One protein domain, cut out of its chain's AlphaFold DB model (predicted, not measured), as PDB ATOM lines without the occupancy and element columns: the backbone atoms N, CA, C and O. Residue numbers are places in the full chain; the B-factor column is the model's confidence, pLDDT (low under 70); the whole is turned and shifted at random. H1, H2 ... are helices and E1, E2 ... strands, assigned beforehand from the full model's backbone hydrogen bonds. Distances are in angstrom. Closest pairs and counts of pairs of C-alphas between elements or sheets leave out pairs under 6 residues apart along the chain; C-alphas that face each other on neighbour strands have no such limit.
ATOM      1  N   PHE A   6      43.909 -18.897 105.482       92.69
ATOM      2  CA  PHE A   6      44.770 -19.496 104.453       92.69
ATOM      3  C   PHE A   6      44.944 -21.016 104.586       92.69
ATOM      4  O   PHE A   6      45.260 -21.687 103.606       92.69
ATOM      5  N   THR A   7      44.730 -21.560 105.786       94.06
ATOM      6  CA  THR A   7      44.854 -22.998 106.083       94.06
ATOM      7  C   THR A   7      43.518 -23.740 106.065       94.06
ATOM      8  O   THR A   7      43.503 -24.967 106.136       94.06
ATOM      9  N   THR A   8      42.396 -23.018 106.015       95.62
ATOM     10  CA  THR A   8      41.065 -23.627 105.985       95.62
ATOM     11  C   THR A   8      40.884 -24.391 104.680       95.62
ATOM     12  O   THR A   8      41.093 -23.847 103.597       95.62
ATOM     13  N   VAL A   9      40.498 -25.660 104.804       95.62
ATOM     14  CA  VAL A   9      40.167 -26.538 103.681       95.62
ATOM     15  C   VAL A   9      38.675 -26.412 103.381       95.62
ATOM     16  O   VAL A   9      37.862 -26.474 104.304       95.62
ATOM     17  N   VAL A  10      38.332 -26.222 102.111       93.81
ATOM     18  CA  VAL A  10      36.968 -25.976 101.626       93.81
ATOM     19  C   VAL A  10      36.631 -26.870 100.435       93.81
ATOM     20  O   VAL A  10      37.529 -27.350  99.748       93.81
ATOM     21  N   GLU A  11      35.339 -27.075 100.190       92.44
ATOM     22  CA  GLU A  11      34.819 -28.046  99.213       92.44
ATOM     23  C   GLU A  11      34.482 -27.422  97.847       92.44
ATOM     24  O   GLU A  11      34.118 -28.141  96.922       92.44
ATOM     25  N   GLY A  12      34.588 -26.100  97.701       90.94
ATOM     26  CA  GLY A  12      34.237 -25.420  96.457       90.94
ATOM     27  C   GLY A  12      34.802 -24.010  96.343       90.94
ATOM     28  O   GLY A  12      35.345 -23.455  97.303       90.94
ATOM     29  N   VAL A  13      34.659 -23.436  95.145       91.19
ATOM     30  CA  VAL A  13      35.169 -22.100  94.798       91.19
ATOM     31  C   VAL A  13      34.552 -21.016  95.677       91.19
ATOM     32  O   VAL A  13      35.293 -20.246  96.280       91.19
ATOM     33  N   ASP A  14      33.226 -20.993  95.822       90.69
ATOM     34  CA  ASP A  14      32.530 -19.961  96.608       90.69
ATOM     35  C   ASP A  14      33.020 -19.909  98.063       90.69
ATOM     36  O   ASP A  14      33.255 -18.836  98.624       90.69
ATOM     37  N   ASP A  15      33.233 -21.080  98.672       91.94
ATOM     38  CA  ASP A  15      33.768 -21.184 100.027       91.94
ATOM     39  C   ASP A  15      35.232 -20.721 100.087       91.94
ATOM     40  O   ASP A  15      35.633 -20.063 101.048       91.94
ATOM     41  N   LEU A  16      36.031 -21.023  99.056       91.00
ATOM     42  CA  LEU A  16      37.430 -20.601  98.960       91.00
ATOM     43  C   LEU A  16      37.546 -19.076  98.894       91.00
ATOM     44  O   LEU A  16      38.308 -18.494  99.668       91.00
ATOM     45  N   LEU A  17      36.759 -18.444  98.020       91.38
ATOM     46  CA  LEU A  17      36.695 -16.990  97.853       91.38
ATOM     47  C   LEU A  17      36.223 -16.310  99.147       91.38
ATOM     48  O   LEU A  17      36.871 -15.395  99.661       91.38
ATOM     49  N   SER A  18      35.149 -16.833  99.743       91.56
ATOM     50  CA  SER A  18      34.572 -16.330 100.994       91.56
ATOM     51  C   SER A  18      35.557 -16.390 102.168       91.56
ATOM     52  O   SER A  18      35.644 -15.456 102.968       91.56
ATOM     53  N   VAL A  19      36.356 -17.458 102.268       92.31
ATOM     54  CA  VAL A  19      37.318 -17.630 103.365       92.31
ATOM     55  C   VAL A  19      38.408 -16.559 103.358       92.31
ATOM     56  O   VAL A  19      38.795 -16.104 104.437       92.31
ATOM     57  N   VAL A  20      38.907 -16.140 102.192       87.06
ATOM     58  CA  VAL A  20      39.934 -15.085 102.091       87.06
ATOM     59  C   VAL A  20      39.382 -13.698 101.758       87.06
ATOM     60  O   VAL A  20      40.158 -12.741 101.738       87.06
ATOM     61  N   ASP A  21      38.054 -13.565 101.661       87.75
ATOM     62  CA  ASP A  21      37.345 -12.297 101.452       87.75
ATOM     63  C   ASP A  21      37.857 -11.598 100.179       87.75
ATOM     64  O   ASP A  21      38.466 -10.523 100.235       87.75
ATOM     65  N   ILE A  22      37.675 -12.313  99.063       86.75
ATOM     66  CA  ILE A  22      37.912 -11.904  97.669       86.75
ATOM     67  C   ILE A  22      36.684 -12.266  96.823       86.75
ATOM     68  O   ILE A  22      35.880 -13.103  97.243       86.75
ATOM     69  N   GLU A  23      36.515 -11.631  95.666       85.12
ATOM     70  CA  GLU A  23      35.233 -11.625  94.951       85.12
ATOM     71  C   GLU A  23      35.195 -12.592  93.765       85.12
ATOM     72  O   GLU A  23      34.124 -13.110  93.449       85.12
ATOM     73  N   ASP A  24      36.340 -12.865  93.137       88.06
ATOM     74  CA  ASP A  24      36.423 -13.720  91.950       88.06
ATOM     75  C   ASP A  24      37.717 -14.554  91.894       88.06
ATOM     76  O   ASP A  24      38.718 -14.253  92.548       88.06
ATOM     77  N   ILE A  25      37.728 -15.606  91.066       89.88
ATOM     78  CA  ILE A  25      38.931 -16.402  90.777       89.88
ATOM     79  C   ILE A  25      40.073 -15.530  90.232       89.88
ATOM     80  O   ILE A  25      41.236 -15.797  90.549       89.88
ATOM     81  N   GLY A  26      39.768 -14.456  89.494       89.00
ATOM     82  CA  GLY A  26      40.764 -13.475  89.058       89.00
ATOM     83  C   GLY A  26      41.548 -12.829  90.210       89.00
ATOM     84  O   GLY A  26      42.732 -12.513  90.055       89.00
ATOM     85  N   ASP A  27      40.957 -12.707  91.402       90.44
ATOM     86  CA  ASP A  27      41.662 -12.217  92.590       90.44
ATOM     87  C   ASP A  27      42.631 -13.268  93.149       90.44
ATOM     88  O   ASP A  27      43.716 -12.913  93.613       90.44
ATOM     89  N   ILE A  28      42.285 -14.562  93.079       91.06
ATOM     90  CA  ILE A  28      43.213 -15.655  93.428       91.06
ATOM     91  C   ILE A  28      44.373 -15.683  92.433       91.06
ATOM     92  O   ILE A  28      45.530 -15.823  92.838       91.06
ATOM     93  N   GLU A  29      44.081 -15.529  91.142       92.38
ATOM     94  CA  GLU A  29      45.102 -15.431  90.101       92.38
ATOM     95  C   GLU A  29      46.071 -14.290  90.422       92.38
ATOM     96  O   GLU A  29      47.276 -14.515  90.540       92.38
ATOM     97  N   THR A  30      45.542 -13.094  90.689       90.62
ATOM     98  CA  THR A  30      46.345 -11.915  91.039       90.62
ATOM     99  C   THR A  30      47.135 -12.129  92.333       90.62
ATOM    100  O   THR A  30      48.321 -11.802  92.391       90.62
ATOM    101  N   LEU A  31      46.527 -12.733  93.359       92.00
ATOM    102  CA  LEU A  31      47.190 -13.071  94.621       92.00
ATOM    103  C   LEU A  31      48.431 -13.938  94.385       92.00
ATOM    104  O   LEU A  31      49.502 -13.653  94.925       92.00
ATOM    105  N   LEU A  32      48.301 -14.991  93.577       91.62
ATOM    106  CA  LEU A  32      49.412 -15.890  93.280       91.62
ATOM    107  C   LEU A  32      50.427 -15.248  92.332       91.62
ATOM    108  O   LEU A  32      51.626 -15.453  92.507       91.62
ATOM    109  N   MET A  33      49.990 -14.420  91.384       90.06
ATOM    110  CA  MET A  33      50.898 -13.636  90.545       90.06
ATOM    111  C   MET A  33      51.777 -12.700  91.379       90.06
ATOM    112  O   MET A  33      52.976 -12.607  91.114       90.06
ATOM    113  N   VAL A  34      51.209 -12.042  92.396       89.19
ATOM    114  CA  VAL A  34      51.958 -11.207  93.348       89.19
ATOM    115  C   VAL A  34      52.906 -12.069  94.179       89.19
ATOM    116  O   VAL A  34      54.091 -11.753  94.275       89.19
ATOM    117  N   LEU A  35      52.421 -13.192  94.720       91.25
ATOM    118  CA  LEU A  35      53.227 -14.098  95.542       91.25
ATOM    119  C   LEU A  35      54.459 -14.639  94.795       91.25
ATOM    120  O   LEU A  35      55.550 -14.691  95.361       91.25
ATOM    121  N   PHE A  36      54.291 -15.037  93.531       87.69
ATOM    122  CA  PHE A  36      55.348 -15.631  92.704       87.69
ATOM    123  C   PHE A  36      56.055 -14.634  91.781       87.69
ATOM    124  O   PHE A  36      56.950 -15.032  91.034       87.69
ATOM    125  N   ALA A  37      55.656 -13.359  91.804       86.38
ATOM    126  CA  ALA A  37      56.147 -12.300  90.921       86.38
ATOM    127  C   ALA A  37      56.176 -12.697  89.428       86.38
ATOM    128  O   ALA A  37      57.096 -12.334  88.687       86.38
ATOM    129  N   ARG A  38      55.185 -13.471  88.966       83.50
ATOM    130  CA  ARG A  38      55.142 -13.984  87.586       83.50
ATOM    131  C   ARG A  38      53.716 -14.170  87.071       83.50
ATOM    132  O   ARG A  38      52.807 -14.349  87.877       83.50
ATOM    133  N   PRO A  39      53.514 -14.195  85.742       85.81
ATOM    134  CA  PRO A  39      52.220 -14.513  85.158       85.81
ATOM    135  C   PRO A  39      51.785 -15.942  85.499       85.81
ATOM    136  O   PRO A  39      52.519 -16.908  85.263       85.81
ATOM    137  N   LEU A  40      50.566 -16.056  86.006       88.56
ATOM    138  CA  LEU A  40      49.867 -17.295  86.311       88.56
ATOM    139  C   LEU A  40      48.433 -17.128  85.813       88.56
ATOM    140  O   LEU A  40      47.933 -16.009  85.809       88.56
ATOM    141  N   ARG A  41      47.807 -18.216  85.367       91.88
ATOM    142  CA  ARG A  41      46.386 -18.231  85.024       91.88
ATOM    143  C   ARG A  41      45.648 -19.322  85.784       91.88
ATOM    144  O   ARG A  41      46.198 -20.417  85.929       91.88
ATOM    145  N   ILE A  42      44.432 -19.024  86.234       92.75
ATOM    146  CA  ILE A  42      43.533 -19.994  86.866       92.75
ATOM    147  C   ILE A  42      42.253 -20.096  86.039       92.75
ATOM    148  O   ILE A  42      41.569 -19.101  85.826       92.75
ATOM    149  N   ASP A  43      41.928 -21.302  85.585       92.19
ATOM    150  CA  ASP A  43      40.673 -21.591  84.894       92.19
ATOM    151  C   ASP A  43      39.815 -22.548  85.744       92.19
ATOM    152  O   ASP A  43      40.305 -23.525  86.313       92.19
ATOM    153  N   GLU A  44      38.512 -22.279  85.825       91.12
ATOM    154  CA  GLU A  44      37.555 -23.168  86.489       91.12
ATOM    155  C   GLU A  44      37.181 -24.345  85.584       91.12
ATOM    156  O   GLU A  44      36.774 -24.165  84.432       91.12
ATOM    157  N   LEU A  45      37.252 -25.563  86.121       89.38
ATOM    158  CA  LEU A  45      36.828 -26.775  85.432       89.38
ATOM    159  C   LEU A  45      35.525 -27.296  86.038       89.38
ATOM    160  O   LEU A  45      35.465 -27.720  87.197       89.38
ATOM    161  N   TRP A  46      34.483 -27.261  85.213       87.31
ATOM    162  CA  TRP A  46      33.112 -27.595  85.576       87.31
ATOM    163  C   TRP A  46      32.823 -29.070  85.309       87.31
ATOM    164  O   TRP A  46      33.222 -29.603  84.269       87.31
ATOM    165  N   ASP A  47      32.112 -29.715  86.229       79.88
ATOM    166  CA  ASP A  47      31.597 -31.065  86.031       79.88
ATOM    167  C   ASP A  47      30.184 -31.067  85.418       79.88
ATOM    168  O   ASP A  47      29.533 -30.031  85.242       79.88
ATOM    169  N   ASP A  48      29.695 -32.262  85.080       77.62
ATOM    170  CA  ASP A  48      28.335 -32.458  84.565       77.62
ATOM    171  C   ASP A  48      27.246 -32.175  85.629       77.62
ATOM    172  O   ASP A  48      26.060 -32.108  85.289       77.62
ATOM    173  N   GLU A  49      27.621 -32.018  86.907       74.12
ATOM    174  CA  GLU A  49      26.722 -31.741  88.037       74.12
ATOM    175  C   GLU A  49      26.483 -30.234  88.252       74.12
ATOM    176  O   GLU A  49      25.576 -29.851  88.997       74.12
ATOM    177  N   GLY A  50      27.186 -29.381  87.501       66.12
ATOM    178  CA  GLY A  50      26.860 -27.966  87.339       66.12
ATOM    179  C   GLY A  50      27.622 -27.016  88.259       66.12
ATOM    180  O   GLY A  50      27.142 -25.902  88.473       66.12
ATOM    181  N   GLY A  51      28.788 -27.421  88.771       71.19
ATOM    182  CA  GLY A  51      29.690 -26.548  89.526       71.19
ATOM    183  C   GLY A  51      31.174 -26.780  89.206       71.19
ATOM    184  O   GLY A  51      31.531 -27.802  88.614       71.19
ATOM    185  N   PRO A  52      32.057 -25.834  89.573       78.75
ATOM    186  CA  PRO A  52      33.498 -26.030  89.467       78.75
ATOM    187  C   PRO A  52      33.970 -27.076  90.487       78.75
ATOM    188  O   PRO A  52      34.013 -26.820  91.689       78.75
ATOM    189  N   HIS A  53      34.347 -28.260  90.002       87.44
ATOM    190  CA  HIS A  53      34.902 -29.347  90.823       87.44
ATOM    191  C   HIS A  53      36.433 -29.231  90.939       87.44
ATOM    192  O   HIS A  53      37.063 -29.776  91.854       87.44
ATOM    193  N   SER A  54      37.075 -28.519  90.015       90.69
ATOM    194  CA  SER A  54      38.521 -28.335  90.049       90.69
ATOM    195  C   SER A  54      38.958 -27.005  89.458       90.69
ATOM    196  O   SER A  54      38.216 -26.340  88.736       90.69
ATOM    197  N   LEU A  55      40.187 -26.628  89.788       92.81
ATOM    198  CA  LEU A  55      40.869 -25.450  89.274       92.81
ATOM    199  C   LEU A  55      42.079 -25.899  88.452       92.81
ATOM    200  O   LEU A  55      42.913 -26.664  88.943       92.81
ATOM    201  N   GLU A  56      42.187 -25.435  87.207       94.31
ATOM    202  CA  GLU A  56      43.379 -25.606  86.375       94.31
ATOM    203  C   GLU A  56      44.309 -24.406  86.554       94.31
ATOM    204  O   GLU A  56      43.935 -23.265  86.304       94.31
ATOM    205  N   PHE A  57      45.545 -24.676  86.957       93.69
ATOM    206  CA  PHE A  57      46.600 -23.688  87.124       93.69
ATOM    207  C   PHE A  57      47.561 -23.785  85.957       93.69
ATOM    208  O   PHE A  57      48.058 -24.868  85.644       93.69
ATOM    209  N   ILE A  58      47.861 -22.650  85.338       92.62
ATOM    210  CA  ILE A  58      48.744 -22.553  84.182       92.62
ATOM    211  C   ILE A  58      49.867 -21.580  84.532       92.62
ATOM    212  O   ILE A  58      49.626 -20.397  84.771       92.62
ATOM    213  N   ILE A  59      51.109 -22.068  84.536       90.00
ATOM    214  CA  ILE A  59      52.291 -21.257  84.850       90.00
ATOM    215  C   ILE A  59      53.193 -21.184  83.626       90.00
ATOM    216  O   ILE A  59      53.615 -22.203  83.069       90.00
ATOM    217  N   HIS A  60      53.504 -19.958  83.212       84.12
ATOM    218  CA  HIS A  60      54.355 -19.684  82.062       84.12
ATOM    219  C   HIS A  60      55.798 -19.421  82.496       84.12
ATOM    220  O   HIS A  60      56.056 -18.616  83.389       84.12
ATOM    221  N   GLY A  61      56.750 -20.085  81.844       81.88
ATOM    222  CA  GLY A  61      58.181 -19.799  81.924       81.88
ATOM    223  C   GLY A  61      58.743 -19.311  80.598       81.88
ATOM    224  O   GLY A  61      58.017 -19.119  79.620       81.88
ATOM    225  N   ASN A  62      60.066 -19.151  80.558       80.88
ATOM    226  CA  ASN A  62      60.771 -18.706  79.354       80.88
ATOM    227  C   ASN A  62      60.594 -19.660  78.168       80.88
ATOM    228  O   ASN A  62      60.281 -19.220  77.060       80.88
ATOM    229  N   ASP A  63      60.785 -20.954  78.424       79.69
ATOM    230  CA  ASP A  63      60.871 -21.991  77.390       79.69
ATOM    231  C   ASP A  63      59.773 -23.060  77.521       79.69
ATOM    232  O   ASP A  63      59.605 -23.896  76.633       79.69
ATOM    233  N   ALA A  64      59.014 -23.035  78.620       82.50
ATOM    234  CA  ALA A  64      58.011 -24.039  78.951       82.50
ATOM    235  C   ALA A  64      56.760 -23.409  79.574       82.50
ATOM    236  O   ALA A  64      56.766 -22.288  80.077       82.50
ATOM    237  N   THR A  65      55.656 -24.142  79.527       87.75
ATOM    238  CA  THR A  65      54.434 -23.846  80.279       87.75
ATOM    239  C   THR A  65      54.018 -25.141  80.947       87.75
ATOM    240  O   THR A  65      53.949 -26.163  80.261       87.75
ATOM    241  N   THR A  66      53.755 -25.102  82.251       90.75
ATOM    242  CA  THR A  66      53.204 -26.251  82.976       90.75
ATOM    243  C   THR A  66      51.748 -26.005  83.327       90.75
ATOM    244  O   THR A  66      51.299 -24.854  83.384       90.75
ATOM    245  N   ARG A  67      51.013 -27.099  83.511       93.31
ATOM    246  CA  ARG A  67      49.609 -27.081  83.906       93.31
ATOM    247  C   ARG A  67      49.364 -28.127  84.973       93.31
ATOM    248  O   ARG A  67      49.874 -29.239  84.851       93.31
ATOM    249  N   SER A  68      48.552 -27.789  85.963       92.75
ATOM    250  CA  SER A  68      48.102 -28.724  86.992       92.75
ATOM    251  C   SER A  68      46.631 -28.510  87.292       92.75
ATOM    252  O   SER A  68      46.164 -27.375  87.339       92.75
ATOM    253  N   VAL A  69      45.912 -29.606  87.509       94.44
ATOM    254  CA  VAL A  69      44.506 -29.588  87.911       94.44
ATOM    255  C   VAL A  69      44.422 -29.937  89.390       94.44
ATOM    256  O   VAL A  69      44.986 -30.937  89.836       94.44
ATOM    257  N   HIS A  70      43.706 -29.109  90.138       92.62
ATOM    258  CA  HIS A  70      43.496 -29.247  91.570       92.62
ATOM    259  C   HIS A  70      42.012 -29.446  91.856       92.62
ATOM    260  O   HIS A  70      41.218 -28.522  91.702       92.62
ATOM    261  N   GLU A  71      41.644 -30.664  92.246       93.25
ATOM    262  CA  GLU A  71      40.281 -31.016  92.649       93.25
ATOM    263  C   GLU A  71      40.010 -30.573  94.091       93.25
ATOM    264  O   GLU A  71      40.899 -30.647  94.945       93.25
ATOM    265  N   PHE A  72      38.781 -30.136  94.370       90.75
ATOM    266  CA  PHE A  72      38.328 -29.924  95.743       90.75
ATOM    267  C   PHE A  72      38.335 -31.244  96.545       90.75
ATOM    268  O   PHE A  72      38.074 -32.309  95.978       90.75
ATOM    269  N   PRO A  73      38.650 -31.204  97.858       93.75
ATOM    270  CA  PRO A  73      38.781 -30.008  98.691       93.75
ATOM    271  C   PRO A  73      40.174 -29.345  98.679       93.75
ATOM    272  O   PRO A  73      41.206 -30.015  98.614       93.75
ATOM    273  N   LEU A  74      40.210 -28.011  98.799       93.81
ATOM    274  CA  LEU A  74      41.418 -27.178  98.649       93.81
ATOM    275  C   LEU A  74      41.595 -26.167  99.789       93.81
ATOM    276  O   LEU A  74      40.653 -25.825 100.490       93.81
ATOM    277  N   SER A  75      42.820 -25.660  99.955       95.00
ATOM    278  CA  SER A  75      43.150 -24.512 100.816       95.00
ATOM    279  C   SER A  75      44.126 -23.587 100.088       95.00
ATOM    280  O   SER A  75      44.901 -24.055  99.254       95.00
ATOM    281  N   ILE A  76      44.145 -22.292 100.422       94.25
ATOM    282  CA  ILE A  76      45.051 -21.328  99.771       94.25
ATOM    283  C   ILE A  76      46.520 -21.685 100.017       94.25
ATOM    284  O   ILE A  76      47.331 -21.600  99.097       94.25
ATOM    285  N   ILE A  77      46.868 -22.156 101.220       94.00
ATOM    286  CA  ILE A  77      48.226 -22.626 101.502       94.00
ATOM    287  C   ILE A  77      48.577 -23.852 100.651       94.00
ATOM    288  O   ILE A  77      49.668 -23.910 100.094       94.00
ATOM    289  N   GLY A  78      47.648 -24.801 100.487       93.31
ATOM    290  CA  GLY A  78      47.850 -25.980  99.643       93.31
ATOM    291  C   GLY A  78      48.068 -25.607  98.177       93.31
ATOM    292  O   GLY A  78      48.985 -26.121  97.539       93.31
ATOM    293  N   LEU A  79      47.282 -24.654  97.671       92.94
ATOM    294  CA  LEU A  79      47.427 -24.124  96.317       92.94
ATOM    295  C   LEU A  79      48.763 -23.404  96.126       92.94
ATOM    296  O   LEU A  79      49.462 -23.678  95.154       92.94
ATOM    297  N   ALA A  80      49.165 -22.550  97.071       93.56
ATOM    298  CA  ALA A  80      50.457 -21.872  97.028       93.56
ATOM    299  C   ALA A  80      51.627 -22.871  97.049       93.56
ATOM    300  O   ALA A  80      52.572 -22.727  96.281       93.56
ATOM    301  N   ARG A  81      51.563 -23.926  97.868       93.69
ATOM    302  CA  ARG A  81      52.600 -24.974  97.896       93.69
ATOM    303  C   ARG A  81      52.691 -25.730  96.576       93.69
ATOM    304  O   ARG A  81      53.783 -25.859  96.037       93.69
ATOM    305  N   SER A  82      51.554 -26.156  96.033       92.00
ATOM    306  CA  SER A  82      51.513 -26.823  94.730       92.00
ATOM    307  C   SER A  82      52.063 -25.929  93.612       92.00
ATOM    308  O   SER A  82      52.877 -26.352  92.792       92.00
ATOM    309  N   CYS A  83      51.675 -24.652  93.607       91.62
ATOM    310  CA  CYS A  83      52.191 -23.690  92.640       91.62
ATOM    311  C   CYS A  83      53.698 -23.477  92.781       91.62
ATOM    312  O   CYS A  83      54.367 -23.316  91.767       91.62
ATOM    313  N   ALA A  84      54.248 -23.526  93.995       91.56
ATOM    314  CA  ALA A  84      55.689 -23.425  94.200       91.56
ATOM    315  C   ALA A  84      56.443 -24.594  93.547       91.56
ATOM    316  O   ALA A  84      57.424 -24.361  92.847       91.56
ATOM    317  N   GLU A  85      55.940 -25.825  93.685       90.25
ATOM    318  CA  GLU A  85      56.519 -27.000  93.013       90.25
ATOM    319  C   GLU A  85      56.502 -26.841  91.483       90.25
ATOM    320  O   GLU A  85      57.504 -27.088  90.812       90.25
ATOM    321  N   MET A  86      55.389 -26.349  90.929       89.69
ATOM    322  CA  MET A  86      55.264 -26.057  89.497       89.69
ATOM    323  C   MET A  86      56.197 -24.931  89.029       89.69
ATOM    324  O   MET A  86      56.762 -24.999  87.937       89.69
ATOM    325  N   VAL A  87      56.352 -23.877  89.832       88.06
ATOM    326  CA  VAL A  87      57.262 -22.758  89.556       88.06
ATOM    327  C   VAL A  87      58.707 -23.238  89.486       88.06
ATOM    328  O   VAL A  87      59.418 -22.852  88.552       88.06
ATOM    329  N   ASP A  88      59.104 -24.099  90.420       86.19
ATOM    330  CA  ASP A  88      60.436 -24.698  90.468       86.19
ATOM    331  C   ASP A  88      60.682 -25.612  89.251       86.19
ATOM    332  O   ASP A  88      61.770 -25.591  88.671       86.19
ATOM    333  N   GLU A  89      59.665 -26.360  88.800       86.31
ATOM    334  CA  GLU A  89      59.743 -27.215  87.606       86.31
ATOM    335  C   GLU A  89      59.872 -26.411  86.302       86.31
ATOM    336  O   GLU A  89      60.708 -26.720  85.449       86.31
ATOM    337  N   VAL A  90      59.051 -25.370  86.136       86.38
ATOM    338  CA  VAL A  90      59.056 -24.510  84.939       86.38
ATOM    339  C   VAL A  90      60.355 -23.712  84.831       86.38
ATOM    340  O   VAL A  90      60.791 -23.371  83.725       86.38
ATOM    341  N   GLY A  91      60.976 -23.407  85.968       78.25
ATOM    342  CA  GLY A  91      62.176 -22.596  86.033       78.25
ATOM    343  C   GLY A  91      61.900 -21.111  85.758       78.25
ATOM    344  O   GLY A  91      60.760 -20.633  85.875       78.25
ATOM    345  N   PRO A  92      62.952 -20.342  85.425       75.94
ATOM    346  CA  PRO A  92      62.899 -18.887  85.439       75.94
ATOM    347  C   PRO A  92      61.948 -18.319  84.379       75.94
ATOM    348  O   PRO A  92      61.837 -18.839  83.263       75.94
ATOM    349  N   ASP A  93      61.329 -17.187  84.709       75.12
ATOM    350  CA  ASP A  93      60.598 -16.342  83.768       75.12
ATOM    351  C   ASP A  93      61.257 -14.960  83.685       75.12
ATOM    352  O   ASP A  93      61.369 -14.235  84.666       75.12
ATOM    353  N   SER A  94      61.725 -14.601  82.493       69.50
ATOM    354  CA  SER A  94      62.353 -13.309  82.186       69.50
ATOM    355  C   SER A  94      61.331 -12.223  81.843       69.50
ATOM    356  O   SER A  94      61.711 -11.067  81.650       69.50
ATOM    357  N   ARG A  95      60.046 -12.594  81.733       65.75
ATOM    358  CA  ARG A  95      58.927 -11.693  81.430       65.75
ATOM    359  C   ARG A  95      58.217 -11.176  82.684       65.75
ATOM    360  O   ARG A  95      57.498 -10.184  82.572       65.75
ATOM    361  N   GLY A  96      58.423 -11.811  83.839       58.84
ATOM    362  CA  GLY A  96      57.930 -11.354  85.138       58.84
ATOM    363  C   GLY A  96      58.476  -9.973  85.509       58.84
ATOM    364  O   GLY A  96      59.636  -9.641  85.246       58.84
ATOM    365  N   ALA A  97      57.616  -9.129  86.078       52.78
ATOM    366  CA  ALA A  97      58.003  -7.806  86.540       52.78
ATOM    367  C   ALA A  97      58.867  -7.940  87.805       52.78
ATOM    368  O   ALA A  97      58.379  -8.369  88.842       52.78
ATOM    369  N   ALA A  98      60.121  -7.497  87.686       48.25
ATOM    370  CA  ALA A  98      61.216  -7.512  88.662       48.25
ATOM    371  C   ALA A  98      62.231  -8.646  88.451       48.25
ATOM    372  O   ALA A  98      61.919  -9.819  88.307       48.25
ATOM    373  N   ALA A  99      63.491  -8.219  88.384       43.56
ATOM    374  CA  ALA A  99      64.664  -9.039  88.163       43.56
ATOM    375  C   ALA A  99      64.753 -10.214  89.148       43.56
ATOM    376  O   ALA A  99      64.312 -10.112  90.289       43.56
ATOM    377  N   ALA A 100      65.415 -11.276  88.691       45.00
ATOM    378  CA  ALA A 100      65.674 -12.568  89.330       45.00
ATOM    379  C   ALA A 100      66.292 -12.565  90.755       45.00
ATOM    380  O   ALA A 100      66.718 -13.615  91.218       45.00
ATOM    381  N   ASP A 101      66.357 -11.429  91.452       42.69
ATOM    382  CA  ASP A 101      67.039 -11.268  92.742       42.69
ATOM    383  C   ASP A 101      66.097 -11.220  93.965       42.69
ATOM    384  O   ASP A 101      66.589 -11.112  95.088       42.69
ATOM    385  N   ALA A 102      64.766 -11.281  93.803       51.41
ATOM    386  CA  ALA A 102      63.847 -11.140  94.946       51.41
ATOM    387  C   ALA A 102      62.518 -11.919  94.867       51.41
ATOM    388  O   ALA A 102      61.618 -11.635  95.658       51.41
ATOM    389  N   THR A 103      62.360 -12.884  93.951       60.00
ATOM    390  CA  THR A 103      61.167 -13.744  93.976       60.00
ATOM    391  C   THR A 103      61.191 -14.581  95.258       60.00
ATOM    392  O   THR A 103      62.194 -15.257  95.504       60.00
ATOM    393  N   PRO A 104      60.145 -14.537  96.101       67.19
ATOM    394  CA  PRO A 104      60.132 -15.308  97.334       67.19
ATOM    395  C   PRO A 104      60.222 -16.809  97.024       67.19
ATOM    396  O   PRO A 104      59.419 -17.331  96.252       67.19
ATOM    397  N   GLU A 105      61.178 -17.514  97.633       82.00
ATOM    398  CA  GLU A 105      61.272 -18.979  97.548       82.00
ATOM    399  C   GLU A 105      60.156 -19.616  98.392       82.00
ATOM    400  O   GLU A 105      60.368 -20.077  99.514       82.00
ATOM    401  N   VAL A 106      58.929 -19.612  97.861       86.62
ATOM    402  CA  VAL A 106      57.729 -20.136  98.538       86.62
ATOM    403  C   VAL A 106      57.903 -21.603  98.949       86.62
ATOM    404  O   VAL A 106      57.408 -22.010 100.002       86.62
ATOM    405  N   SER A 107      58.638 -22.402  98.169       86.69
ATOM    406  CA  SER A 107      58.929 -23.805  98.485       86.69
ATOM    407  C   SER A 107      59.795 -23.971  99.744       86.69
ATOM    408  O   SER A 107      59.675 -24.983 100.434       86.69
ATOM    409  N   ALA A 108      60.598 -22.965 100.107       88.56
ATOM    410  CA  ALA A 108      61.461 -22.980 101.290       88.56
ATOM    411  C   ALA A 108      60.808 -22.386 102.552       88.56
ATOM    412  O   ALA A 108      61.290 -22.629 103.661       88.56
ATOM    413  N   MET A 109      59.720 -21.621 102.408       92.75
ATOM    414  CA  MET A 109      59.037 -20.971 103.532       92.75
ATOM    415  C   MET A 109      58.396 -21.989 104.472       92.75
ATOM    416  O   MET A 109      57.831 -22.986 104.026       92.75
ATOM    417  N   ASN A 110      58.386 -21.734 105.774       92.25
ATOM    418  CA  ASN A 110      57.465 -22.427 106.677       92.25
ATOM    419  C   ASN A 110      56.040 -21.841 106.566       92.25
ATOM    420  O   ASN A 110      55.810 -20.873 105.843       92.25
ATOM    421  N   ASP A 111      55.066 -22.440 107.248       91.69
ATOM    422  CA  ASP A 111      53.667 -22.015 107.120       91.69
ATOM    423  C   ASP A 111      53.420 -20.599 107.654       91.69
ATOM    424  O   ASP A 111      52.652 -19.857 107.053       91.69
ATOM    425  N   ASP A 112      54.103 -20.181 108.724       91.88
ATOM    426  CA  ASP A 112      53.966 -18.822 109.265       91.88
ATOM    427  C   ASP A 112      54.525 -17.774 108.289       91.88
ATOM    428  O   ASP A 112      53.918 -16.721 108.083       91.88
ATOM    429  N   GLU A 113      55.668 -18.072 107.665       93.12
ATOM    430  CA  GLU A 113      56.287 -17.229 106.635       93.12
ATOM    431  C   GLU A 113      55.393 -17.119 105.399       93.12
ATOM    432  O   GLU A 113      55.148 -16.015 104.910       93.12
ATOM    433  N   LEU A 114      54.851 -18.249 104.936       93.44
ATOM    434  CA  LEU A 114      53.961 -18.291 103.783       93.44
ATOM    435  C   LEU A 114      52.648 -17.554 104.055       93.44
ATOM    436  O   LEU A 114      52.189 -16.787 103.216       93.44
ATOM    437  N   ILE A 115      52.063 -17.721 105.240       93.88
ATOM    438  CA  ILE A 115      50.866 -16.975 105.642       93.88
ATOM    439  C   ILE A 115      51.159 -15.473 105.678       93.88
ATOM    440  O   ILE A 115      50.348 -14.691 105.191       93.88
ATOM    441  N   GLY A 116      52.322 -15.060 106.187       92.94
ATOM    442  CA  GLY A 116      52.746 -13.661 106.145       92.94
ATOM    443  C   GLY A 116      52.856 -13.114 104.716       92.94
ATOM    444  O   GLY A 116      52.350 -12.027 104.435       92.94
ATOM    445  N   ALA A 117      53.453 -13.881 103.800       92.38
ATOM    446  CA  ALA A 117      53.568 -13.508 102.390       92.38
ATOM    447  C   ALA A 117      52.196 -13.431 101.695       92.38
ATOM    448  O   ALA A 117      51.914 -12.468 100.985       92.38
ATOM    449  N   LEU A 118      51.306 -14.393 101.958       93.50
ATOM    450  CA  LEU A 118      49.933 -14.402 101.448       93.50
ATOM    451  C   LEU A 118      49.114 -13.219 101.975       93.50
ATOM    452  O   LEU A 118      48.349 -12.619 101.227       93.50
ATOM    453  N   GLN A 119      49.291 -12.840 103.242       92.56
ATOM    454  CA  GLN A 119      48.653 -11.649 103.808       92.56
ATOM    455  C   GLN A 119      49.127 -10.365 103.133       92.56
ATOM    456  O   GLN A 119      48.313  -9.484 102.859       92.56
ATOM    457  N   GLN A 120      50.431 -10.254 102.871       91.25
ATOM    458  CA  GLN A 120      50.985  -9.113 102.152       91.25
ATOM    459  C   GLN A 120      50.426  -9.047 100.727       91.25
ATOM    460  O   GLN A 120      49.902  -8.008 100.335       91.25
ATOM    461  N   ALA A 121      50.465 -10.164  99.999       91.38
ATOM    462  CA  ALA A 121      49.949 -10.252  98.639       91.38
ATOM    463  C   ALA A 121      48.446  -9.929  98.576       91.38
ATOM    464  O   ALA A 121      48.020  -9.151  97.730       91.38
ATOM    465  N   LEU A 122      47.645 -10.423  99.529       91.00
ATOM    466  CA  LEU A 122      46.217 -10.097  99.626       91.00
ATOM    467  C   LEU A 122      45.983  -8.600  99.879       91.00
ATOM    468  O   LEU A 122      45.035  -8.016  99.356       91.00
ATOM    469  N   GLY A 123      46.846  -7.965 100.676       90.25
ATOM    470  CA  GLY A 123      46.836  -6.516 100.860       90.25
ATOM    471  C   GLY A 123      47.090  -5.758  99.555       90.25
ATOM    472  O   GLY A 123      46.409  -4.768  99.294       90.25
ATOM    473  N   GLU A 124      48.024  -6.231  98.727       88.44
ATOM    474  CA  GLU A 124      48.321  -5.647  97.411       88.44
ATOM    475  C   GLU A 124      47.170  -5.838  96.416       88.44
ATOM    476  O   GLU A 124      46.781  -4.867  95.769       88.44
ATOM    477  N   VAL A 125      46.559  -7.028  96.358       87.50
ATOM    478  CA  VAL A 125      45.368  -7.294  95.525       87.50
ATOM    479  C   VAL A 125      44.250  -6.310  95.861       87.50
ATOM    480  O   VAL A 125      43.759  -5.612  94.983       87.50
ATOM    481  N   ARG A 126      43.922  -6.149  97.147       85.94
ATOM    482  CA  ARG A 126      42.869  -5.216  97.587       85.94
ATOM    483  C   ARG A 126      43.153  -3.768  97.193       85.94
ATOM    484  O   ARG A 126      42.223  -3.025  96.892       85.94
ATOM    485  N   LEU A 127      44.420  -3.351  97.216       84.94
ATOM    486  CA  LEU A 127      44.810  -2.017  96.758       84.94
ATOM    487  C   LEU A 127      44.623  -1.867  95.244       84.94
ATOM    488  O   LEU A 127      44.154  -0.817  94.813       84.94
ATOM    489  N   LEU A 128      44.963  -2.895  94.460       79.62
ATOM    490  CA  LEU A 128      44.756  -2.905  93.011       79.62
ATOM    491  C   LEU A 128      43.265  -2.830  92.662       79.62
ATOM    492  O   LEU A 128      42.887  -1.960  91.884       79.62
ATOM    493  N   THR A 129      42.418  -3.642  93.304       74.50
ATOM    494  CA  THR A 129      40.960  -3.623  93.097       74.50
ATOM    495  C   THR A 129      40.367  -2.245  93.410       74.50
ATOM    496  O   THR A 129      39.652  -1.674  92.593       74.50
ATOM    497  N   MET A 130      40.744  -1.626  94.540       76.62
ATOM    498  CA  MET A 130      40.274  -0.275  94.895       76.62
ATOM    499  C   MET A 130      40.697   0.819  93.902       76.62
ATOM    500  O   MET A 130      40.048   1.863  93.840       76.62
ATOM    501  N   MET A 131      41.812   0.635  93.192       73.81
ATOM    502  CA  MET A 131      42.288   1.589  92.187       73.81
ATOM    503  C   MET A 131      41.606   1.409  90.829       73.81
ATOM    504  O   MET A 131      41.526   2.386  90.089       73.81
ATOM    505  N   ASP A 132      41.148   0.200  90.505       63.19
ATOM    506  CA  ASP A 132      40.439  -0.099  89.253       63.19
ATOM    507  C   ASP A 132      38.959   0.340  89.310       63.19
ATOM    508  O   ASP A 132      38.370   0.708  88.295       63.19
ATOM    509  N   ASP A 133      38.385   0.409  90.516       58.66
ATOM    510  CA  ASP A 133      37.025   0.911  90.792       58.66
ATOM    511  C   ASP A 133      36.901   2.453  90.914       58.66
ATOM    512  O   ASP A 133      35.812   2.970  91.202       58.66
ATOM    513  N   ALA A 134      37.991   3.210  90.732       50.41
ATOM    514  CA  ALA A 134      38.055   4.672  90.926       50.41
ATOM    515  C   ALA A 134      38.038   5.479  89.614       50.41
ATOM    516  O   ALA A 134      37.307   6.503  89.569       50.41
TER     517      ALA A 134
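Overview. This is residues 6 to 134 of the 134 residues of an uncharacterized protein of Tetrasphaera japonica T1-X7 (UniProt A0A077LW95). A twisted three-stranded sheet has two helices, H2 and H3, over one face, and the long helix H4 crosses H2 on the side away from the sheet. Short H1 sits by the start of H2 and only grazes the sheet. The printed part has 129 residues, in the order H1 H2 E1 E2 E3 H3 H4, of mixed class; the antiparallel sheet runs E1 E2 E3. It is compact, with a radius of gyration of the C-alphas of 14.4 A and spans of 44 by 34 by 31 A.

Along the chain. H1 is residues 13 to 20, from C-alpha 13 at (35.169, -22.100, 94.798). H2 is residues 25 to 36, 16.5 A. E1 is residues 40 to 46, E2 52 to 60, 23.0 A, and E3 65 to 71. H3 is residues 76 to 90, 20.6 A. H4 is residues 111 to 132, 31.2 A, ending at C-alpha 132 (40.439, -0.099, 89.253).

Arrangement. E1 E2 E3 form a meander, each strand the antiparallel neighbour of the one before; N 43 and O 56 are 2.9 A apart, N 57 and O 68 2.8 A. On the same face, H2 lies over E1 at a height over the sheet of 8.0 A and H3 over E2 and E3 at 9.3 A. H4, with residues 117 to 125 alone, touches H2 at a steep tilt of 56 degrees; the closest C-alphas, of Leu 31 and Ala 121, are 5.6 A apart. Every O i to N i+4 pair is within hydrogen-bond range in H2, H3 and H4, and 3 of 4 in H1.

Size, cuts and confidence. The C-alphas of Glu 49 and Asp 101 are the two farthest apart, 45.5 A. The printed part has no cut. The link H3 to H4 is long, and its residues 94 to 104 are under pLDDT 70, as are residues 50 and 132 to 134.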